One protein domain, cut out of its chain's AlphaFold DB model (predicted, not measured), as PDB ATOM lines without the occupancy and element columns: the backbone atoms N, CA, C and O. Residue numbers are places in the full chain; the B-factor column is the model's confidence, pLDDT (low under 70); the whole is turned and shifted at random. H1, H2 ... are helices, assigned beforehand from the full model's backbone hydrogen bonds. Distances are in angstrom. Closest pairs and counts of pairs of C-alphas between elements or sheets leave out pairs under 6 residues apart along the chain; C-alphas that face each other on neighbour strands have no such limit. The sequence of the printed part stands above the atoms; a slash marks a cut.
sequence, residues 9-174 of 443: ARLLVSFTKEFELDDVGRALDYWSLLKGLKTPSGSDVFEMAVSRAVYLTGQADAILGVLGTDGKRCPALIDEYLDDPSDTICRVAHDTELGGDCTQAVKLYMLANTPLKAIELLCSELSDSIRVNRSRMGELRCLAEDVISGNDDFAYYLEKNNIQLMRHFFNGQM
ATOM      1  N   ALA A   9     130.800  99.480  22.780       84.12
ATOM      2  CA  ALA A   9     129.390  99.168  22.571       84.12
ATOM      3  C   ALA A   9     128.645 100.340  21.930       84.12
ATOM      4  O   ALA A   9     127.968 100.180  20.918       84.12
ATOM      5  N   ARG A  10     128.824 101.552  22.464       84.38
ATOM      6  CA  ARG A  10     128.193 102.750  21.904       84.38
ATOM      7  C   ARG A  10     128.737 103.091  20.519       84.38
ATOM      8  O   ARG A  10     127.965 103.566  19.691       84.38
ATOM      9  N   LEU A  11     130.028 102.866  20.268       88.25
ATOM     10  CA  LEU A  11     130.633 103.079  18.953       88.25
ATOM     11  C   LEU A  11     130.025 102.135  17.909       88.25
ATOM     12  O   LEU A  11     129.521 102.613  16.899       88.25
ATOM     13  N   LEU A  12     130.028 100.827  18.182       88.12
ATOM     14  CA  LEU A  12     129.530  99.813  17.253       88.12
ATOM     15  C   LEU A  12     128.027  99.961  17.005       88.12
ATOM     16  O   LEU A  12     127.623 100.042  15.853       88.12
ATOM     17  N   VAL A  13     127.215 100.132  18.053       85.44
ATOM     18  CA  VAL A  13     125.767 100.361  17.898       85.44
ATOM     19  C   VAL A  13     125.473 101.669  17.154       85.44
ATOM     20  O   VAL A  13     124.498 101.748  16.420       85.44
ATOM     21  N   SER A  14     126.289 102.719  17.316       87.19
ATOM     22  CA  SER A  14     126.083 103.969  16.563       87.19
ATOM     23  C   SER A  14     126.491 103.839  15.100       87.19
ATOM     24  O   SER A  14     125.859 104.458  14.254       87.19
ATOM     25  N   PHE A  15     127.526 103.050  14.812       90.44
ATOM     26  CA  PHE A  15     127.986 102.780  13.454       90.44
ATOM     27  C   PHE A  15     126.978 101.929  12.673       90.44
ATOM     28  O   PHE A  15     126.660 102.249  11.533       90.44
ATOM     29  N   THR A  16     126.413 100.890  13.297       91.25
ATOM     30  CA  THR A  16     125.447 100.001  12.635       91.25
ATOM     31  C   THR A  16     124.124 100.682  12.298       91.25
ATOM     32  O   THR A  16     123.436 100.220  11.398       91.25
ATOM     33  N   LYS A  17     123.773 101.807  12.938       87.62
ATOM     34  CA  LYS A  17     122.527 102.548  12.655       87.62
ATOM     35  C   LYS A  17     122.330 102.930  11.193       87.62
ATOM     36  O   LYS A  17     121.191 103.111  10.781       87.62
ATOM     37  N   GLU A  18     123.411 103.096  10.438       87.50
ATOM     38  CA  GLU A  18     123.333 103.472   9.024       87.50
ATOM     39  C   GLU A  18     122.791 102.348   8.134       87.50
ATOM     40  O   GLU A  18     122.324 102.633   7.039       87.50
ATOM     41  N   PHE A  19     122.850 101.093   8.591       87.94
ATOM     42  CA  PHE A  19     122.455  99.923   7.803       87.94
ATOM     43  C   PHE A  19     121.680  98.861   8.602       87.94
ATOM     44  O   PHE A  19     121.302  97.847   8.030       87.94
ATOM     45  N   GLU A  20     121.380  99.082   9.893       86.19
ATOM     46  CA  GLU A  20     120.688  98.108  10.766       86.19
ATOM     47  C   GLU A  20     119.272  97.735  10.300       86.19
ATOM     48  O   GLU A  20     118.728  96.738  10.764       86.19
ATOM     49  N   LEU A  21     118.678  98.527   9.400       85.56
ATOM     50  CA  LEU A  21     117.358  98.270   8.812       85.56
ATOM     51  C   LEU A  21     117.428  97.664   7.405       85.56
ATOM     52  O   LEU A  21     116.483  96.997   6.991       85.56
ATOM     53  N   ASP A  22     118.527  97.900   6.687       86.81
ATOM     54  CA  ASP A  22     118.698  97.484   5.292       86.81
ATOM     55  C   ASP A  22     119.459  96.152   5.182       86.81
ATOM     56  O   ASP A  22     119.180  95.348   4.297       86.81
ATOM     57  N   ASP A  23     120.419  95.914   6.083       88.12
ATOM     58  CA  ASP A  23     121.285  94.735   6.095       88.12
ATOM     59  C   ASP A  23     121.565  94.277   7.537       88.12
ATOM     60  O   ASP A  23     122.587  94.596   8.157       88.12
ATOM     61  N   VAL A  24     120.613  93.517   8.085       88.56
ATOM     62  CA  VAL A  24     120.695  92.983   9.452       88.56
ATOM     63  C   VAL A  24     121.829  91.967   9.595       88.56
ATOM     64  O   VAL A  24     122.462  91.917  10.647       88.56
ATOM     65  N   GLY A  25     122.133  91.193   8.546       87.94
ATOM     66  CA  GLY A  25     123.239  90.230   8.555       87.94
ATOM     67  C   GLY A  25     124.575  90.932   8.782       87.94
ATOM     68  O   GLY A  25     125.305  90.608   9.717       87.94
ATOM     69  N   ARG A  26     124.825  92.005   8.023       89.38
ATOM     70  CA  ARG A  26     126.002  92.849   8.231       89.38
ATOM     71  C   ARG A  26     125.995  93.529   9.595       89.38
ATOM     72  O   ARG A  26     127.058  93.751  10.158       89.38
ATOM     73  N   ALA A  27     124.842  93.907  10.145       90.25
ATOM     74  CA  ALA A  27     124.778  94.482  11.492       90.25
ATOM     75  C   ALA A  27     125.145  93.452  12.578       90.25
ATOM     76  O   ALA A  27     125.878  93.788  13.515       90.25
ATOM     77  N   LEU A  28     124.718  92.196  12.411       90.00
ATOM     78  CA  LEU A  28     125.057  91.083  13.297       90.00
ATOM     79  C   LEU A  28     126.563  90.795  13.327       90.00
ATOM     80  O   LEU A  28     127.081  90.568  14.422       90.00
ATOM     81  N   ASP A  29     127.279  90.918  12.201       90.38
ATOM     82  CA  ASP A  29     128.748  90.799  12.164       90.38
ATOM     83  C   ASP A  29     129.406  91.698  13.224       90.38
ATOM     84  O   ASP A  29     130.253  91.255  14.005       90.38
ATOM     85  N   TYR A  30     128.976  92.963  13.305       90.12
ATOM     86  CA  TYR A  30     129.513  93.935  14.262       90.12
ATOM     87  C   TYR A  30     128.978  93.722  15.677       90.12
ATOM     88  O   TYR A  30     129.734  93.859  16.642       90.12
ATOM     89  N   TRP A  31     127.692  93.401  15.835       90.56
ATOM     90  CA  TRP A  31     127.109  93.166  17.156       90.56
ATOM     91  C   TRP A  31     127.650  91.899  17.810       90.56
ATOM     92  O   TRP A  31     127.737  91.851  19.035       90.56
ATOM     93  N   SER A  32     128.096  90.911  17.035       88.44
ATOM     94  CA  SER A  32     128.692  89.680  17.557       88.44
ATOM     95  C   SER A  32     129.911  89.932  18.460       88.44
ATOM     96  O   SER A  32     130.166  89.162  19.387       88.44
ATOM     97  N   LEU A  33     130.615  91.054  18.254       88.38
ATOM     98  CA  LEU A  33     131.739  91.513  19.076       88.38
ATOM     99  C   LEU A  33     131.308  92.030  20.460       88.38
ATOM    100  O   LEU A  33     132.154  92.262  21.323       88.38
ATOM    101  N   LEU A  34     130.006  92.251  20.665       88.00
ATOM    102  CA  LEU A  34     129.418  92.775  21.899       88.00
ATOM    103  C   LEU A  34     128.913  91.675  22.842       88.00
ATOM    104  O   LEU A  34     128.458  91.997  23.939       88.00
ATOM    105  N   LYS A  35     129.005  90.398  22.449       86.50
ATOM    106  CA  LYS A  35     128.579  89.259  23.274       86.50
ATOM    107  C   LYS A  35     129.272  89.266  24.636       86.50
ATOM    108  O   LYS A  35     130.492  89.410  24.728       86.50
ATOM    109  N   GLY A  36     128.496  89.095  25.701       81.94
ATOM    110  CA  GLY A  36     128.976  89.075  27.080       81.94
ATOM    111  C   GLY A  36     129.236  90.461  27.676       81.94
ATOM    112  O   GLY A  36     129.498  90.562  28.880       81.94
ATOM    113  N   LEU A  37     129.152  91.541  26.888       87.75
ATOM    114  CA  LEU A  37     129.191  92.896  27.427       87.75
ATOM    115  C   LEU A  37     127.842  93.215  28.054       87.75
ATOM    116  O   LEU A  37     126.819  93.249  27.379       87.75
ATOM    117  N   LYS A  38     127.856  93.503  29.353       86.75
ATOM    118  CA  LYS A  38     126.647  93.845  30.099       86.75
ATOM    119  C   LYS A  38     126.495  95.349  30.244       86.75
ATOM    120  O   LYS A  38     127.458  96.075  30.503       86.75
ATOM    121  N   THR A  39     125.265  95.821  30.117       82.75
ATOM    122  CA  THR A  39     124.885  97.175  30.513       82.75
ATOM    123  C   THR A  39     124.987  97.335  32.037       82.75
ATOM    124  O   THR A  39     125.047  96.344  32.770       82.75
ATOM    125  N   PRO A  40     124.956  98.572  32.567       79.31
ATOM    126  CA  PRO A  40     124.885  98.802  34.012       79.31
ATOM    127  C   PRO A  40     123.673  98.144  34.693       79.31
ATOM    128  O   PRO A  40     123.711  97.912  35.896       79.31
ATOM    129  N   SER A  41     122.613  97.831  33.936       77.75
ATOM    130  CA  SER A  41     121.436  97.092  34.409       77.75
ATOM    131  C   SER A  41     121.600  95.568  34.357       77.75
ATOM    132  O   SER A  41     120.692  94.850  34.757       77.75
ATOM    133  N   GLY A  42     122.740  95.060  33.877       82.62
ATOM    134  CA  GLY A  42     123.056  93.632  33.815       82.62
ATOM    135  C   GLY A  42     122.603  92.911  32.541       82.62
ATOM    136  O   GLY A  42     122.892  91.722  32.408       82.62
ATOM    137  N   SER A  43     121.943  93.604  31.608       83.50
ATOM    138  CA  SER A  43     121.473  93.035  30.336       83.50
ATOM    139  C   SER A  43     122.612  92.916  29.329       83.50
ATOM    140  O   SER A  43     123.456  93.810  29.249       83.50
ATOM    141  N   ASP A  44     122.629  91.839  28.549       89.00
ATOM    142  CA  ASP A  44     123.618  91.649  27.491       89.00
ATOM    143  C   ASP A  44     123.358  92.608  26.316       89.00
ATOM    144  O   ASP A  44     122.234  92.743  25.827       89.00
ATOM    145  N   VAL A  45     124.397  93.329  25.892       88.31
ATOM    146  CA  VAL A  45     124.301  94.363  24.856       88.31
ATOM    147  C   VAL A  45     124.036  93.757  23.478       88.31
ATOM    148  O   VAL A  45     123.350  94.389  22.672       88.31
ATOM    149  N   PHE A  46     124.552  92.559  23.199       90.12
ATOM    150  CA  PHE A  46     124.283  91.857  21.949       90.12
ATOM    151  C   PHE A  46     122.816  91.426  21.890       90.12
ATOM    152  O   PHE A  46     122.137  91.752  20.919       90.12
ATOM    153  N   GLU A  47     122.285  90.819  22.951       90.06
ATOM    154  CA  GLU A  47     120.869  90.431  22.992       90.06
ATOM    155  C   GLU A  47     119.929  91.641  22.855       90.06
ATOM    156  O   GLU A  47     118.931  91.584  22.136       90.06
ATOM    157  N   MET A  48     120.275  92.775  23.477       88.25
ATOM    158  CA  MET A  48     119.525  94.025  23.312       88.25
ATOM    159  C   MET A  48     119.566  94.560  21.872       88.25
ATOM    160  O   MET A  48     118.574  95.115  21.395       88.25
ATOM    161  N   ALA A  49     120.700  94.425  21.178       88.94
ATOM    162  CA  ALA A  49     120.830  94.844  19.785       88.94
ATOM    163  C   ALA A  49     119.989  93.956  18.852       88.94
ATOM    164  O   ALA A  49     119.285  94.479  17.990       88.94
ATOM    165  N   VAL A  50     119.982  92.640  19.089       90.38
ATOM    166  CA  VAL A  50     119.137  91.678  18.363       90.38
ATOM    167  C   VAL A  50     117.649  91.957  18.604       90.38
ATOM    168  O   VAL A  50     116.892  92.073  17.642       90.38
ATOM    169  N   SER A  51     117.234  92.149  19.861       90.25
ATOM    170  CA  SER A  51     115.852  92.506  20.228       90.25
ATOM    171  C   SER A  51     115.381  93.772  19.510       90.25
ATOM    172  O   SER A  51     114.334  93.797  18.858       90.25
ATOM    173  N   ARG A  52     116.222  94.812  19.513       88.19
ATOM    174  CA  ARG A  52     115.971  96.056  18.779       88.19
ATOM    175  C   ARG A  52     115.848  95.832  17.270       88.19
ATOM    176  O   ARG A  52     114.972  96.437  16.655       88.19
ATOM    177  N   ALA A  53     116.717  95.022  16.672       89.06
ATOM    178  CA  ALA A  53     116.688  94.753  15.237       89.06
ATOM    179  C   ALA A  53     115.384  94.062  14.828       89.06
ATOM    180  O   ALA A  53     114.739  94.487  13.871       89.06
ATOM    181  N   VAL A  54     114.949  93.063  15.600       89.62
ATOM    182  CA  VAL A  54     113.670  92.374  15.389       89.62
ATOM    183  C   VAL A  54     112.500  93.351  15.508       89.62
ATOM    184  O   VAL A  54     111.653  93.393  14.619       89.62
ATOM    185  N   TYR A  55     112.494  94.193  16.545       88.00
ATOM    186  CA  TYR A  55     111.442  95.187  16.758       88.00
ATOM    187  C   TYR A  55     111.338  96.208  15.612       88.00
ATOM    188  O   TYR A  55     110.239  96.554  15.188       88.00
ATOM    189  N   LEU A  56     112.469  96.708  15.102       86.81
ATOM    190  CA  LEU A  56     112.466  97.760  14.080       86.81
ATOM    191  C   LEU A  56     112.214  97.244  12.663       86.81
ATOM    192  O   LEU A  56     111.618  97.958  11.860       86.81
ATOM    193  N   THR A  57     112.694  96.043  12.344       86.75
ATOM    194  CA  THR A  57     112.586  95.475  10.992       86.75
ATOM    195  C   THR A  57     111.334  94.624  10.809       86.75
ATOM    196  O   THR A  57     110.891  94.429   9.680       86.75
ATOM    197  N   GLY A  58     110.773  94.083  11.898       84.25
ATOM    198  CA  GLY A  58     109.705  93.083  11.847       84.25
ATOM    199  C   GLY A  58     110.152  91.735  11.265       84.25
ATOM    200  O   GLY A  58     109.323  90.859  11.041       84.25
ATOM    201  N   GLN A  59     111.452  91.540  11.013       87.25
ATOM    202  CA  GLN A  59     112.001  90.349  10.357       87.25
ATOM    203  C   GLN A  59     112.397  89.260  11.364       87.25
ATOM    204  O   GLN A  59     113.487  88.691  11.288       87.25
ATOM    205  N   ALA A  60     111.517  88.958  12.321       87.50
ATOM    206  CA  ALA A  60     111.778  87.950  13.352       87.50
ATOM    207  C   ALA A  60     112.153  86.586  12.746       87.50
ATOM    208  O   ALA A  60     113.149  85.992  13.145       87.50
ATOM    209  N   ASP A  61     111.416  86.150  11.726       88.62
ATOM    210  CA  ASP A  61     111.597  84.856  11.064       88.62
ATOM    211  C   ASP A  61     112.968  84.720  10.379       88.62
ATOM    212  O   ASP A  61     113.580  83.656  10.410       88.62
ATOM    213  N   ALA A  62     113.485  85.799   9.782       88.12
ATOM    214  CA  ALA A  62     114.779  85.790   9.094       88.12
ATOM    215  C   ALA A  62     115.964  85.888  10.066       88.12
ATOM    216  O   ALA A  62     117.033  85.336   9.806       88.12
ATOM    217  N   ILE A  63     115.782  86.596  11.184       89.94
ATOM    218  CA  ILE A  63     116.830  86.818  12.186       89.94
ATOM    219  C   ILE A  63     116.919  85.622  13.137       89.94
ATOM    220  O   ILE A  63     118.005  85.103  13.390       89.94
ATOM    221  N   LEU A  64     115.771  85.190  13.661       90.56
ATOM    222  CA  LEU A  64     115.651  84.205  14.732       90.56
ATOM    223  C   LEU A  64     115.177  82.842  14.243       90.56
ATOM    224  O   LEU A  64     115.312  81.885  14.995       90.56
ATOM    225  N   GLY A  65     114.672  82.712  13.021       87.56
ATOM    226  CA  GLY A  65     114.228  81.437  12.464       87.56
ATOM    227  C   GLY A  65     112.750  81.154  12.671       87.56
ATOM    228  O   GLY A  65     112.027  81.893  13.335       87.56
ATOM    229  N   VAL A  66     112.306  80.058  12.061       85.75
ATOM    230  CA  VAL A  66     110.899  79.642  11.999       85.75
ATOM    231  C   VAL A  66     110.775  78.223  12.533       85.75
ATOM    232  O   VAL A  66     111.705  77.427  12.408       85.75
ATOM    233  N   LEU A  67     109.633  77.891  13.133       80.44
ATOM    234  CA  LEU A  67     109.330  76.515  13.511       80.44
ATOM    235  C   LEU A  67     109.058  75.689  12.250       80.44
ATOM    236  O   LEU A  67     108.188  76.018  11.444       80.44
ATOM    237  N   GLY A  68     109.838  74.628  12.075       73.06
ATOM    238  CA  GLY A  68     109.660  73.630  11.037       73.06
ATOM    239  C   GLY A  68     108.423  72.766  11.276       73.06
ATOM    240  O   GLY A  68     107.816  72.757  12.346       73.06
ATOM    241  N   THR A  69     108.058  71.999  10.250       64.31
ATOM    242  CA  THR A  69     106.915  71.064  10.293       64.31
ATOM    243  C   THR A  69     107.122  69.881  11.246       64.31
ATOM    244  O   THR A  69     106.166  69.189  11.568       64.31
ATOM    245  N   ASP A  70     108.354  69.666  11.704       60.44
ATOM    246  CA  ASP A  70     108.768  68.668  12.692       60.44
ATOM    247  C   ASP A  70     108.788  69.218  14.131       60.44
ATOM    248  O   ASP A  70     109.263  68.545  15.047       60.44
ATOM    249  N   GLY A  71     108.326  70.457  14.329       62.75
ATOM    250  CA  GLY A  71     108.325  71.128  15.626       62.75
ATOM    251  C   GLY A  71     109.677  71.644  16.088       62.75
ATOM    252  O   GLY A  71     109.789  72.170  17.197       62.75
ATOM    253  N   LYS A  72     110.712  71.522  15.253       72.50
ATOM    254  CA  LYS A  72     112.047  72.030  15.555       72.50
ATOM    255  C   LYS A  72     112.274  73.363  14.874       72.50
ATOM    256  O   LYS A  72     111.756  73.646  13.800       72.50
ATOM    257  N   ARG A  73     113.087  74.201  15.505       84.62
ATOM    258  CA  ARG A  73     113.487  75.485  14.942       84.62
ATOM    259  C   ARG A  73     114.410  75.281  13.732       84.62
ATOM    260  O   ARG A  73     115.436  74.612  13.834       84.62
ATOM    261  N   CYS A  74     114.070  75.915  12.615       85.50
ATOM    262  CA  CYS A  74     114.950  76.055  11.459       85.50
ATOM    263  C   CYS A  74     116.030  77.120  11.740       85.50
ATOM    264  O   CYS A  74     115.677  78.207  12.212       85.50
ATOM    265  N   PRO A  75     117.312  76.848  11.427       85.25
ATOM    266  CA  PRO A  75     118.387  77.829  11.561       85.25
ATOM    267  C   PRO A  75     118.149  79.098  10.732       85.25
ATOM    268  O   PRO A  75     117.523  79.057   9.670       85.25
ATOM    269  N   ALA A  76     118.685  80.214  11.212       91.31
ATOM    270  CA  ALA A  76     118.560  81.562  10.678       91.31
ATOM    271  C   ALA A  76     119.854  82.365  10.898       91.31
ATOM    272  O   ALA A  76     120.879  81.810  11.290       91.31
ATOM    273  N   LEU A  77     119.818  83.681  10.652       88.94
ATOM    274  CA  LEU A  77     121.010  84.539  10.722       88.94
ATOM    275  C   LEU A  77     121.718  84.484  12.083       88.94
ATOM    276  O   LEU A  77     122.938  84.585  12.142       88.94
ATOM    277  N   ILE A  78     120.980  84.316  13.183       90.88
ATOM    278  CA  ILE A  78     121.576  84.265  14.522       90.88
ATOM    279  C   ILE A  78     122.421  83.002  14.774       90.88
ATOM    280  O   ILE A  78     123.337  83.041  15.597       90.88
ATOM    281  N   ASP A  79     122.165  81.907  14.052       90.06
ATOM    282  CA  ASP A  79     122.869  80.627  14.220       90.06
ATOM    283  C   ASP A  79     124.315  80.668  13.709       90.06
ATOM    284  O   ASP A  79     125.138  79.857  14.117       90.06
ATOM    285  N   GLU A  80     124.669  81.649  12.872       89.69
ATOM    286  CA  GLU A  80     126.070  81.894  12.494       89.69
ATOM    287  C   GLU A  80     126.913  82.390  13.682       89.69
ATOM    288  O   GLU A  80     128.144  82.333  13.665       89.69
ATOM    289  N   TYR A  81     126.248  82.883  14.730       87.25
ATOM    290  CA  TYR A  81     126.874  83.574  15.846       87.25
ATOM    291  C   TYR A  81     126.704  82.840  17.177       87.25
ATOM    292  O   TYR A  81     127.529  83.047  18.072       87.25
ATOM    293  N   LEU A  82     125.662  82.033  17.353       86.31
ATOM    294  CA  LEU A  82     125.379  81.337  18.604       86.31
ATOM    295  C   LEU A  82     125.235  79.837  18.365       86.31
ATOM    296  O   LEU A  82     124.487  79.428  17.484       86.31
ATOM    297  N   ASP A  83     125.884  79.039  19.215       82.56
ATOM    298  CA  ASP A  83     125.683  77.587  19.244       82.56
ATOM    299  C   ASP A  83     124.283  77.226  19.777       82.56
ATOM    300  O   ASP A  83     123.669  76.264  19.320       82.56
ATOM    301  N   ASP A  84     123.770  78.016  20.729       85.12
ATOM    302  CA  ASP A  84     122.398  77.937  21.240       85.12
ATOM    303  C   ASP A  84     121.786  79.349  21.337       85.12
ATOM    304  O   ASP A  84     122.178  80.139  22.203       85.12
ATOM    305  N   PRO A  85     120.839  79.708  20.452       88.69
ATOM    306  CA  PRO A  85     120.192  81.013  20.474       88.69
ATOM    307  C   PRO A  85     118.994  81.104  21.431       88.69
ATOM    308  O   PRO A  85     118.381  82.171  21.504       88.69
ATOM    309  N   SER A  86     118.651  80.043  22.172       87.19
ATOM    310  CA  SER A  86     117.426  79.966  22.988       87.19
ATOM    311  C   SER A  86     117.286  81.120  23.987       87.19
ATOM    312  O   SER A  86     116.231  81.753  24.042       87.19
ATOM    313  N   ASP A  87     118.356  81.469  24.708       87.00
ATOM    314  CA  ASP A  87     118.345  82.573  25.682       87.00
ATOM    315  C   ASP A  87     118.104  83.933  25.012       87.00
ATOM    316  O   ASP A  87     117.321  84.752  25.502       87.00
ATOM    317  N   THR A  88     118.724  84.152  23.847       88.88
ATOM    318  CA  THR A  88     118.537  85.394  23.087       88.88
ATOM    319  C   THR A  88     117.110  85.479  22.557       88.88
ATOM    320  O   THR A  88     116.461  86.508  22.728       88.88
ATOM    321  N   ILE A  89     116.582  84.394  21.979       91.31
ATOM    322  CA  ILE A  89     115.199  84.330  21.480       91.31
ATOM    323  C   ILE A  89     114.205  84.562  22.625       91.31
ATOM    324  O   ILE A  89     113.250  85.315  22.453       91.31
ATOM    325  N   CYS A  90     114.449  83.986  23.806       89.31
ATOM    326  CA  CYS A  90     113.617  84.178  24.994       89.31
ATOM    327  C   CYS A  90     113.606  85.646  25.457       89.31
ATOM    328  O   CYS A  90     112.543  86.194  25.756       89.31
ATOM    329  N   ARG A  91     114.760  86.330  25.440       89.75
ATOM    330  CA  ARG A  91     114.814  87.773  25.724       89.75
ATOM    331  C   ARG A  91     114.044  88.592  24.684       89.75
ATOM    332  O   ARG A  91     113.285  89.477  25.077       89.75
ATOM    333  N   VAL A  92     114.178  88.290  23.389       91.62
ATOM    334  CA  VAL A  92     113.393  88.977  22.344       91.62
ATOM    335  C   VAL A  92     111.892  88.726  22.525       91.62
ATOM    336  O   VAL A  92     111.101  89.655  22.374       91.62
ATOM    337  N   ALA A  93     111.487  87.508  22.897       90.69
ATOM    338  CA  ALA A  93     110.094  87.179  23.198       90.69
ATOM    339  C   ALA A  93     109.544  88.042  24.343       90.69
ATOM    340  O   ALA A  93     108.463  88.615  24.214       90.69
ATOM    341  N   HIS A  94     110.319  88.200  25.420       90.00
ATOM    342  CA  HIS A  94     109.946  89.025  26.566       90.00
ATOM    343  C   HIS A  94     109.824  90.516  26.221       90.00
ATOM    344  O   HIS A  94     108.854  91.169  26.603       90.00
ATOM    345  N   ASP A  95     110.765  91.068  25.455       89.88
ATOM    346  CA  ASP A  95     110.685  92.466  25.017       89.88
ATOM    347  C   ASP A  95     109.494  92.693  24.061       89.88
ATOM    348  O   ASP A  95     108.848  93.741  24.101       89.88
ATOM    349  N   THR A  96     109.162  91.693  23.237       89.50
ATOM    350  CA  THR A  96     108.000  91.714  22.332       89.50
ATOM    351  C   THR A  96     106.678  91.661  23.108       89.50
ATOM    352  O   THR A  96     105.741  92.392  22.781       89.50
ATOM    353  N   GLU A  97     106.621  90.860  24.178       89.44
ATOM    354  CA  GLU A  97     105.507  90.812  25.133       89.44
ATOM    355  C   GLU A  97     105.285  92.185  25.786       89.44
ATOM    356  O   GLU A  97     104.169  92.705  25.769       89.44
ATOM    357  N   LEU A  98     106.350  92.831  26.276       87.44
ATOM    358  CA  LEU A  98     106.283  94.190  26.832       87.44
ATOM    359  C   LEU A  98     105.876  95.244  25.787       87.44
ATOM    360  O   LEU A  98     105.257  96.251  26.134       87.44
ATOM    361  N   GLY A  99     106.207  95.009  24.514       83.94
ATOM    362  CA  GLY A  99     105.780  95.820  23.372       83.94
ATOM    363  C   GLY A  99     104.297  95.670  23.007       83.94
ATOM    364  O   GLY A  99     103.783  96.476  22.232       83.94
ATOM    365  N   GLY A 100     103.600  94.681  23.578       82.56
ATOM    366  CA  GLY A 100     102.168  94.440  23.393       82.56
ATOM    367  C   GLY A 100     101.807  93.502  22.236       82.56
ATOM    368  O   GLY A 100     100.623  93.218  22.043       82.56
ATOM    369  N   ASP A 101     102.783  92.980  21.484       84.75
ATOM    370  CA  ASP A 101     102.531  91.989  20.429       84.75
ATOM    371  C   ASP A 101     102.622  90.563  20.982       84.75
ATOM    372  O   ASP A 101     103.609  89.837  20.836       84.75
ATOM    373  N   CYS A 102     101.546  90.151  21.646       83.25
ATOM    374  CA  CYS A 102     101.494  88.852  22.304       83.25
ATOM    375  C   CYS A 102     101.508  87.679  21.313       83.25
ATOM    376  O   CYS A 102     102.040  86.615  21.626       83.25
ATOM    377  N   THR A 103     100.960  87.861  20.108       84.38
ATOM    378  CA  THR A 103     100.936  86.820  19.071       84.38
ATOM    379  C   THR A 103     102.355  86.465  18.646       84.38
ATOM    380  O   THR A 103     102.711  85.286  18.587       84.38
ATOM    381  N   GLN A 104     103.179  87.481  18.385       86.00
ATOM    382  CA  GLN A 104     104.575  87.278  18.031       86.00
ATOM    383  C   GLN A 104     105.385  86.749  19.224       86.00
ATOM    384  O   GLN A 104     106.182  85.827  19.054       86.00
ATOM    385  N   ALA A 105     105.138  87.252  20.438       87.12
ATOM    386  CA  ALA A 105     105.812  86.777  21.647       87.12
ATOM    387  C   ALA A 105     105.578  85.277  21.910       87.12
ATOM    388  O   ALA A 105     106.529  84.548  22.186       87.12
ATOM    389  N   VAL A 106     104.345  84.779  21.747       83.62
ATOM    390  CA  VAL A 106     104.024  83.343  21.882       83.62
ATOM    391  C   VAL A 106     104.823  82.502  20.882       83.62
ATOM    392  O   VAL A 106     105.416  81.496  21.272       83.62
ATOM    393  N   LYS A 107     104.911  82.926  19.614       85.31
ATOM    394  CA  LYS A 107     105.716  82.228  18.594       85.31
ATOM    395  C   LYS A 107     107.202  82.197  18.957       85.31
ATOM    396  O   LYS A 107     107.849  81.164  18.802       85.31
ATOM    397  N   LEU A 108     107.731  83.303  19.476       87.62
ATOM    398  CA  LEU A 108     109.127  83.406  19.901       87.62
ATOM    399  C   LEU A 108     109.428  82.543  21.138       87.62
ATOM    400  O   LEU A 108     110.453  81.869  21.167       87.62
ATOM    401  N   TYR A 109     108.529  82.476  22.123       84.06
ATOM    402  CA  TYR A 109     108.695  81.575  23.272       84.06
ATOM    403  C   TYR A 109     108.682  80.096  22.862       84.06
ATOM    404  O   TYR A 109     109.436  79.292  23.420       84.06
ATOM    405  N   MET A 110     107.877  79.737  21.858       80.12
ATOM    406  CA  MET A 110     107.906  78.398  21.264       80.12
ATOM    407  C   MET A 110     109.225  78.133  20.525       80.12
ATOM    408  O   MET A 110     109.812  77.069  20.704       80.12
ATOM    409  N   LEU A 111     109.735  79.109  19.765       84.94
ATOM    410  CA  LEU A 111     111.049  79.038  19.106       84.94
ATOM    411  C   LEU A 111     112.212  78.885  20.095       84.94
ATOM    412  O   LEU A 111     113.173  78.185  19.791       84.94
ATOM    413  N   ALA A 112     112.114  79.504  21.274       83.69
ATOM    414  CA  ALA A 112     113.085  79.384  22.363       83.69
ATOM    415  C   ALA A 112     112.972  78.063  23.151       83.69
ATOM    416  O   ALA A 112     113.640  77.904  24.169       83.69
ATOM    417  N   ASN A 113     112.099  77.137  22.734       78.62
ATOM    418  CA  ASN A 113     111.802  75.896  23.451       78.62
ATOM    419  C   ASN A 113     111.325  76.128  24.904       78.62
ATOM    420  O   ASN A 113     111.622  75.359  25.817       78.62
ATOM    421  N   THR A 114     110.545  77.195  25.119       71.19
ATOM    422  CA  THR A 114     109.931  77.547  26.414       71.19
ATOM    423  C   THR A 114     108.396  77.485  26.345       71.19
ATOM    424  O   THR A 114     107.706  78.486  26.561       71.19
ATOM    425  N   PRO A 115     107.810  76.305  26.060       65.88
ATOM    426  CA  PRO A 115     106.381  76.177  25.763       65.88
ATOM    427  C   PRO A 115     105.480  76.589  26.933       65.88
ATOM    428  O   PRO A 115     104.381  77.089  26.719       65.88
ATOM    429  N   LEU A 116     105.947  76.446  28.178       60.00
ATOM    430  CA  LEU A 116     105.183  76.857  29.359       60.00
ATOM    431  C   LEU A 116     104.920  78.365  29.374       60.00
ATOM    432  O   LEU A 116     103.790  78.785  29.603       60.00
ATOM    433  N   LYS A 117     105.936  79.177  29.062       69.75
ATOM    434  CA  LYS A 117     105.797  80.636  29.043       69.75
ATOM    435  C   LYS A 117     104.897  81.099  27.899       69.75
ATOM    436  O   LYS A 117     104.066  81.983  28.090       69.75
ATOM    437  N   ALA A 118     105.004  80.435  26.746       68.56
ATOM    438  CA  ALA A 118     104.109  80.643  25.613       68.56
ATOM    439  C   ALA A 118     102.641  80.365  25.990       68.56
ATOM    440  O   ALA A 118     101.760  81.163  25.676       68.56
ATOM    441  N   ILE A 119     102.381  79.264  26.703       63.50
ATOM    442  CA  ILE A 119     101.034  78.880  27.145       63.50
ATOM    443  C   ILE A 119     100.497  79.845  28.200       63.50
ATOM    444  O   ILE A 119      99.342  80.250  28.096       63.50
ATOM    445  N   GLU A 120     101.302  80.230  29.193       63.78
ATOM    446  CA  GLU A 120     100.907  81.217  30.207       63.78
ATOM    447  C   GLU A 120     100.436  82.522  29.558       63.78
ATOM    448  O   GLU A 120      99.338  83.003  29.853       63.78
ATOM    449  N   LEU A 121     101.235  83.057  28.629       72.38
ATOM    450  CA  LEU A 121     100.920  84.295  27.924       72.38
ATOM    451  C   LEU A 121      99.669  84.143  27.048       72.38
ATOM    452  O   LEU A 121      98.763  84.974  27.103       72.38
ATOM    453  N   LEU A 122      99.572  83.044  26.294       69.31
ATOM    454  CA  LEU A 122      98.408  82.737  25.463       69.31
ATOM    455  C   LEU A 122      97.124  82.611  26.297       69.31
ATOM    456  O   LEU A 122      96.078  83.123  25.903       69.31
ATOM    457  N   CYS A 123      97.194  81.963  27.461       62.31
ATOM    458  CA  CYS A 123      96.065  81.828  28.379       62.31
ATOM    459  C   CYS A 123      95.641  83.177  28.968       62.31
ATOM    460  O   CYS A 123      94.440  83.443  29.068       62.31
ATOM    461  N   SER A 124      96.606  84.030  29.327       67.25
ATOM    462  CA  SER A 124      96.342  85.391  29.807       67.25
ATOM    463  C   SER A 124      95.603  86.214  28.749       67.25
ATOM    464  O   SER A 124      94.522  86.743  29.011       67.25
ATOM    465  N   GLU A 125      96.107  86.225  27.514       69.19
ATOM    466  CA  GLU A 125      95.500  86.972  26.407       69.19
ATOM    467  C   GLU A 125      94.136  86.424  25.983       69.19
ATOM    468  O   GLU A 125      93.237  87.188  25.619       69.19
ATOM    469  N   LEU A 126      93.948  85.101  26.038       61.91
ATOM    470  CA  LEU A 126      92.646  84.475  25.817       61.91
ATOM    471  C   LEU A 126      91.650  84.903  26.898       61.91
ATOM    472  O   LEU A 126      90.529  85.289  26.569       61.91
ATOM    473  N   SER A 127      92.049  84.891  28.172       57.97
ATOM    474  CA  SER A 127      91.213  85.364  29.283       57.97
ATOM    475  C   SER A 127      90.785  86.822  29.086       57.97
ATOM    476  O   SER A 127      89.600  87.149  29.219       57.97
ATOM    477  N   ASP A 128      91.718  87.693  28.708       60.41
ATOM    478  CA  ASP A 128      91.440  89.114  28.510       60.41
ATOM    479  C   ASP A 128      90.590  89.373  27.258       60.41
ATOM    480  O   ASP A 128      89.631  90.155  27.291       60.41
ATOM    481  N   SER A 129      90.836  88.635  26.174       60.06
ATOM    482  CA  SER A 129      90.041  88.716  24.941       60.06
ATOM    483  C   SER A 129      88.611  88.197  25.129       60.06
ATOM    484  O   SER A 129      87.675  88.773  24.567       60.06
ATOM    485  N   ILE A 130      88.399  87.178  25.973       53.31
ATOM    486  CA  ILE A 130      87.057  86.703  26.360       53.31
ATOM    487  C   ILE A 130      86.282  87.802  27.103       53.31
ATOM    488  O   ILE A 130      85.074  87.953  26.894       53.31
ATOM    489  N   ARG A 131      86.962  88.573  27.961       51.16
ATOM    490  CA  ARG A 131      86.346  89.639  28.766       51.16
ATOM    491  C   ARG A 131      86.022  90.887  27.950       51.16
ATOM    492  O   ARG A 131      84.969  91.480  28.170       51.16
ATOM    493  N   VAL A 132      86.918  91.294  27.050       50.22
ATOM    494  CA  VAL A 132      86.905  92.654  26.484       50.22
ATOM    495  C   VAL A 132      86.760  92.679  24.962       50.22
ATOM    496  O   VAL A 132      86.108  93.583  24.444       50.22
ATOM    497  N   ASN A 133      87.323  91.716  24.220       50.44
ATOM    498  CA  ASN A 133      87.512  91.876  22.775       50.44
ATOM    499  C   ASN A 133      87.306  90.574  21.975       50.44
ATOM    500  O   ASN A 133      88.243  89.866  21.608       50.44
ATOM    501  N   ARG A 134      86.037  90.274  21.660       53.59
ATOM    502  CA  ARG A 134      85.621  89.019  21.000       53.59
ATOM    503  C   ARG A 134      86.175  88.820  19.582       53.59
ATOM    504  O   ARG A 134      86.159  87.690  19.104       53.59
ATOM    505  N   SER A 135      86.643  89.870  18.906       56.62
ATOM    506  CA  SER A 135      87.197  89.788  17.544       56.62
ATOM    507  C   SER A 135      88.560  89.083  17.494       56.62
ATOM    508  O   SER A 135      88.791  88.304  16.574       56.62
ATOM    509  N   ARG A 136      89.415  89.264  18.514       59.78
ATOM    510  CA  ARG A 136      90.757  88.639  18.613       59.78
ATOM    511  C   ARG A 136      90.722  87.141  18.948       59.78
ATOM    512  O   ARG A 136      91.718  86.443  18.795       59.78
ATOM    513  N   MET A 137      89.565  86.621  19.363       59.31
ATOM    514  CA  MET A 137      89.399  85.210  19.736       59.31
ATOM    515  C   MET A 137      89.681  84.238  18.586       59.31
ATOM    516  O   MET A 137      90.151  83.134  18.835       59.31
ATOM    517  N   GLY A 138      89.373  84.620  17.341       58.50
ATOM    518  CA  GLY A 138      89.635  83.771  16.175       58.50
ATOM    519  C   GLY A 138      91.131  83.594  15.910       58.50
ATOM    520  O   GLY A 138      91.583  82.482  15.667       58.50
ATOM    521  N   GLU A 139      91.900  84.675  16.031       65.44
ATOM    522  CA  GLU A 139      93.350  84.686  15.804       65.44
ATOM    523  C   GLU A 139      94.098  83.913  16.895       65.44
ATOM    524  O   GLU A 139      94.925  83.056  16.587       65.44
ATOM    525  N   LEU A 140      93.752  84.141  18.170       64.19
ATOM    526  CA  LEU A 140      94.334  83.404  19.297       64.19
ATOM    527  C   LEU A 140      93.983  81.912  19.255       64.19
ATOM    528  O   LEU A 140      94.766  81.078  19.704       64.19
ATOM    529  N   ARG A 141      92.820  81.564  18.689       59.38
ATOM    530  CA  ARG A 141      92.430  80.173  18.462       59.38
ATOM    531  C   ARG A 141      93.341  79.502  17.434       59.38
ATOM    532  O   ARG A 141      93.865  78.437  17.737       59.38
ATOM    533  N   CYS A 142      93.536  80.108  16.261       64.88
ATOM    534  CA  CYS A 142      94.432  79.556  15.240       64.88
ATOM    535  C   CYS A 142      95.861  79.409  15.784       64.88
ATOM    536  O   CYS A 142      96.470  78.359  15.631       64.88
ATOM    537  N   LEU A 143      96.346  80.419  16.515       67.75
ATOM    538  CA  LEU A 143      97.662  80.379  17.155       67.75
ATOM    539  C   LEU A 143      97.800  79.201  18.129       67.75
ATOM    540  O   LEU A 143      98.835  78.544  18.174       67.75
ATOM    541  N   ALA A 144      96.758  78.918  18.905       64.00
ATOM    542  CA  ALA A 144      96.758  77.796  19.827       64.00
ATOM    543  C   ALA A 144      96.726  76.437  19.098       64.00
ATOM    544  O   ALA A 144      97.425  75.515  19.512       64.00
ATOM    545  N   GLU A 145      95.964  76.311  18.004       62.84
ATOM    546  CA  GLU A 145      95.942  75.105  17.155       62.84
ATOM    547  C   GLU A 145      97.325  74.821  16.536       62.84
ATOM    548  O   GLU A 145      97.779  73.672  16.537       62.84
ATOM    549  N   ASP A 146      98.031  75.863  16.094       65.44
ATOM    550  CA  ASP A 146      99.392  75.763  15.553       65.44
ATOM    551  C   ASP A 146     100.398  75.292  16.621       65.44
ATOM    552  O   ASP A 146     101.200  74.391  16.377       65.44
ATOM    553  N   VAL A 147     100.311  75.834  17.843       64.81
ATOM    554  CA  VAL A 147     101.160  75.427  18.980       64.81
ATOM    555  C   VAL A 147     100.959  73.952  19.348       64.81
ATOM    556  O   VAL A 147     101.910  73.274  19.732       64.81
ATOM    557  N   ILE A 148      99.730  73.445  19.229       58.97
ATOM    558  CA  ILE A 148      99.384  72.061  19.585       58.97
ATOM    559  C   ILE A 148      99.813  71.070  18.507       58.97
ATOM    560  O   ILE A 148     100.282  69.980  18.825       58.97
ATOM    561  N   SER A 149      99.604  71.426  17.241       59.59
ATOM    562  CA  SER A 149      99.875  70.546  16.101       59.59
ATOM    563  C   SER A 149     101.362  70.429  15.775       59.59
ATOM    564  O   SER A 149     101.784  69.402  15.252       59.59
ATOM    565  N   GLY A 150     102.156  71.447  16.109       55.94
ATOM    566  CA  GLY A 150     103.579  71.505  15.794       55.94
ATOM    567  C   GLY A 150     104.518  70.849  16.805       55.94
ATOM    568  O   GLY A 150     105.707  71.100  16.713       55.94
ATOM    569  N   ASN A 151     104.063  70.079  17.799       57.53
ATOM    570  CA  ASN A 151     104.979  69.496  18.787       57.53
ATOM    571  C   ASN A 151     104.529  68.083  19.200       57.53
ATOM    572  O   ASN A 151     103.623  67.919  20.014       57.53
ATOM    573  N   ASP A 152     105.149  67.045  18.628       50.44
ATOM    574  CA  ASP A 152     104.795  65.637  18.888       50.44
ATOM    575  C   ASP A 152     105.044  65.225  20.348       50.44
ATOM    576  O   ASP A 152     104.258  64.464  20.917       50.44
ATOM    577  N   ASP A 153     106.072  65.784  20.997       47.34
ATOM    578  CA  ASP A 153     106.299  65.590  22.434       47.34
ATOM    579  C   ASP A 153     105.154  66.188  23.255       47.34
ATOM    580  O   ASP A 153     104.800  65.649  24.301       47.34
ATOM    581  N   PHE A 154     104.518  67.252  22.756       51.03
ATOM    582  CA  PHE A 154     103.345  67.876  23.358       51.03
ATOM    583  C   PHE A 154     102.057  67.108  23.055       51.03
ATOM    584  O   PHE A 154     101.275  66.898  23.974       51.03
ATOM    585  N   ALA A 155     101.842  66.607  21.835       47.00
ATOM    586  CA  ALA A 155     100.732  65.702  21.528       47.00
ATOM    587  C   ALA A 155     100.796  64.438  22.401       47.00
ATOM    588  O   ALA A 155      99.791  64.048  22.987       47.00
ATOM    589  N   TYR A 156     101.994  63.882  22.599       44.06
ATOM    590  CA  TYR A 156     102.254  62.781  23.523       44.06
ATOM    591  C   TYR A 156     102.085  63.191  24.997       44.06
ATOM    592  O   TYR A 156     101.515  62.429  25.779       44.06
ATOM    593  N   TYR A 157     102.502  64.401  25.398       42.19
ATOM    594  CA  TYR A 157     102.238  64.939  26.741       42.19
ATOM    595  C   TYR A 157     100.738  65.129  26.990       42.19
ATOM    596  O   TYR A 157     100.255  64.862  28.086       42.19
ATOM    597  N   LEU A 158      99.977  65.550  25.983       42.47
ATOM    598  CA  LEU A 158      98.529  65.705  26.039       42.47
ATOM    599  C   LEU A 158      97.833  64.341  26.080       42.47
ATOM    600  O   LEU A 158      96.946  64.128  26.899       42.47
ATOM    601  N   GLU A 159      98.254  63.391  25.251       38.00
ATOM    602  CA  GLU A 159      97.636  62.069  25.113       38.00
ATOM    603  C   GLU A 159      97.941  61.159  26.316       38.00
ATOM    604  O   GLU A 159      97.038  60.522  26.859       38.00
ATOM    605  N   LYS A 160      99.175  61.182  26.838       36.50
ATOM    606  CA  LYS A 160      99.588  60.431  28.038       36.50
ATOM    607  C   LYS A 160      99.009  61.001  29.337       36.50
ATOM    608  O   LYS A 160      98.832  60.257  30.297       36.50
ATOM    609  N   ASN A 161      98.683  62.296  29.365       37.03
ATOM    610  CA  ASN A 161      98.038  62.956  30.503       37.03
ATOM    611  C   ASN A 161      96.515  63.124  30.323       37.03
ATOM    612  O   ASN A 161      95.918  63.948  31.017       37.03
ATOM    613  N   ASN A 162      95.859  62.354  29.442       34.25
ATOM    614  CA  ASN A 162      94.397  62.376  29.244       34.25
ATOM    615  C   ASN A 162      93.824  63.776  28.918       34.25
ATOM    616  O   ASN A 162      92.812  64.212  29.459       34.25
ATOM    617  N   ILE A 163      94.478  64.515  28.024       41.28
ATOM    618  CA  ILE A 163      94.087  65.857  27.571       41.28
ATOM    619  C   ILE A 163      93.388  65.748  26.201       41.28
ATOM    620  O   ILE A 163      93.723  66.430  25.236       41.28
ATOM    621  N   GLN A 164      92.350  64.903  26.107       37.19
ATOM    622  CA  GLN A 164      91.386  64.939  24.988       37.19
ATOM    623  C   GLN A 164      90.634  66.289  24.922       37.19
ATOM    624  O   GLN A 164      90.111  66.678  23.875       37.19
ATOM    625  N   LEU A 165      90.639  67.045  26.024       38.41
ATOM    626  CA  LEU A 165      89.949  68.320  26.198       38.41
ATOM    627  C   LEU A 165      90.413  69.444  25.267       38.41
ATOM    628  O   LEU A 165      89.597  70.294  24.917       38.41
ATOM    629  N   MET A 166      91.678  69.452  24.832       35.88
ATOM    630  CA  MET A 166      92.156  70.448  23.865       35.88
ATOM    631  C   MET A 166      91.496  70.250  22.496       35.88
ATOM    632  O   MET A 166      90.985  71.207  21.923       35.88
ATOM    633  N   ARG A 167      91.361  69.007  22.016       36.75
ATOM    634  CA  ARG A 167      90.655  68.712  20.751       36.75
ATOM    635  C   ARG A 167      89.182  69.138  20.793       36.75
ATOM    636  O   ARG A 167      88.661  69.659  19.809       36.75
ATOM    637  N   HIS A 168      88.519  68.969  21.937       36.84
ATOM    638  CA  HIS A 168      87.128  69.392  22.133       36.84
ATOM    639  C   HIS A 168      86.966  70.905  22.374       36.84
ATOM    640  O   HIS A 168      85.952  71.478  21.971       36.84
ATOM    641  N   PHE A 169      87.970  71.572  22.955       38.94
ATOM    642  CA  PHE A 169      88.033  73.031  23.097       38.94
ATOM    643  C   PHE A 169      88.016  73.732  21.727       38.94
ATOM    644  O   PHE A 169      87.227  74.660  21.520       38.94
ATOM    645  N   PHE A 170      88.790  73.227  20.758       41.12
ATOM    646  CA  PHE A 170      88.829  73.760  19.387       41.12
ATOM    647  C   PHE A 170      87.620  73.363  18.530       41.12
ATOM    648  O   PHE A 170      87.208  74.130  17.663       41.12
ATOM    649  N   ASN A 171      86.954  72.245  18.840       39.09
ATOM    650  CA  ASN A 171      85.709  71.835  18.172       39.09
ATOM    651  C   ASN A 171      84.442  72.570  18.656       39.09
ATOM    652  O   ASN A 171      83.343  72.298  18.178       39.09
ATOM    653  N   GLY A 172      84.581  73.572  19.530       37.81
ATOM    654  CA  GLY A 172      83.620  74.673  19.598       37.81
ATOM    655  C   GLY A 172      82.434  74.531  20.553       37.81
ATOM    656  O   GLY A 172      81.527  75.354  20.442       37.81
ATOM    657  N   GLN A 173      82.434  73.589  21.505       36.72
ATOM    658  CA  GLN A 173      81.277  73.395  22.400       36.72
ATOM    659  C   GLN A 173      81.418  73.846  23.864       36.72
ATOM    660  O   GLN A 173      80.381  74.074  24.468       36.72
ATOM    661  N   MET A 174      82.603  74.104  24.437       39.22
ATOM    662  CA  MET A 174      82.701  74.695  25.792       39.22
ATOM    663  C   MET A 174      83.989  75.505  25.995       39.22
ATOM    664  O   MET A 174      85.091  74.966  25.981       39.22
TER     665      MET A 174
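Overview. This is residues 9 to 174 of the 443 residues of the protein "Nuclear pore protein" of Necator americanus (UniProt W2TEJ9). An elongated body of helices, in which two groups follow each other along the longest axis: the longest helix, H8, makes a triangle with H7 and H9, and H6 packs side by side with H7, while H1, H2 and H3 make a second triangle, joined to the first group where H3 crosses H6 steeply. The short helices H4 and H5 pack on each other beside this junction; at the other end H10 turns off from H9 at a corner, and H11 lies loosely beside H9. The printed part has 166 residues, with eleven named helices, H1 to H11 in chain order, and no named strand; the class is all helix. The whole is compact, with a radius of gyration of the C-alphas of 17.9 A, and the C-alphas span 57 by 34 by 29 A.

Along the chain. H8 is the longest helix, residues 115 to 132, and measures 25.5 A from C-alpha 115 at (106.381, 76.177, 25.763) to C-alpha 132 at (86.905, 92.654, 26.484). Before it come H7, residues 102 to 111, 14.1 A long, and H6, residues 86 to 98, 18.5 A. After it come H9, residues 137 to 149, 18.4 A, H10, residues 152 to 160, 11.7 A, and H11, residues 165 to 170, which ends at C-alpha 170 at (88.829, 73.760, 19.387). The printed part begins with H1, residues 9 to 16, whose C-alpha 9 is at (129.390, 99.168, 22.571). H2 has residues 24 to 34 and is 15.2 A long; H3 has residues 45 to 57 and is 18.2 A long. H4, residues 60 to 64, and H5, residues 77 to 80, are the shortest.

Arrangement. H7, H8 and H9 form an up-and-down bundle, each helix running against the one before it. H7 and H8 are a helical hairpin at a shallow tilt of 15 degrees, their closest C-alphas being those of Val 106 and Ala 118, 4.6 A apart. H8 and H9 are a hairpin too, at 20 degrees; H8 touches H9 with residues 122 to 130 alone, closest at the C-alphas of Ser 129 and Met 137, 6.3 A. H7 and H9 only just touch, with 3 pairs of C-alphas within 8 A, the closest those of Thr 103 and Leu 140, 7.4 A. H6 and H7 are a hairpin at 8 degrees, with the C-alphas of Ala 93 and Ala 105 closest at 4.6 A. H3 touches H6 at a steep tilt of 54 degrees, the C-alphas of Ser 51 and Val 92 being 4.8 A apart. H2 forms hairpins with H3, closest at Leu 34 and Phe 46, C-alphas 5.2 A apart, and with H1, closest at Thr 16 and Ala 27, C-alphas 5.7 A apart. H4 touches H5, the C-alphas of Ile 63 and Leu 77 being 5.0 A apart; H4 and H7 are near each other. H9 and H10 only just touch, with 3 pairs of C-alphas within 8 A, and only at the corner, about perpendicular at 87 degrees, closest at the C-alphas of Ile 148 and Ala 155, 6.8 A. H11 is close to H9 but not clearly touching, with the C-alphas of Arg 141 and Phe 170 7.4 A apart. H1 and H8 are apart, for instance. Every O i to N i+4 pair is within hydrogen-bond range in H1, H3, H4, H6, H7, H8, H9, H10 and H11; H2 has 4 of 7, and H5 is too short for such a pair.

Size, cuts and confidence. The C-alphas farthest apart are those of Leu 11 and Gln 173, 57.7 A. The printed part has no cut. The link from H4 to H5, residues 65 to 76, is long. The mean pLDDT of the printed part is 74.2; residues 69 to 71, 115 to 120 and 122 to 174 are under 70, and H11 has a mean of 38.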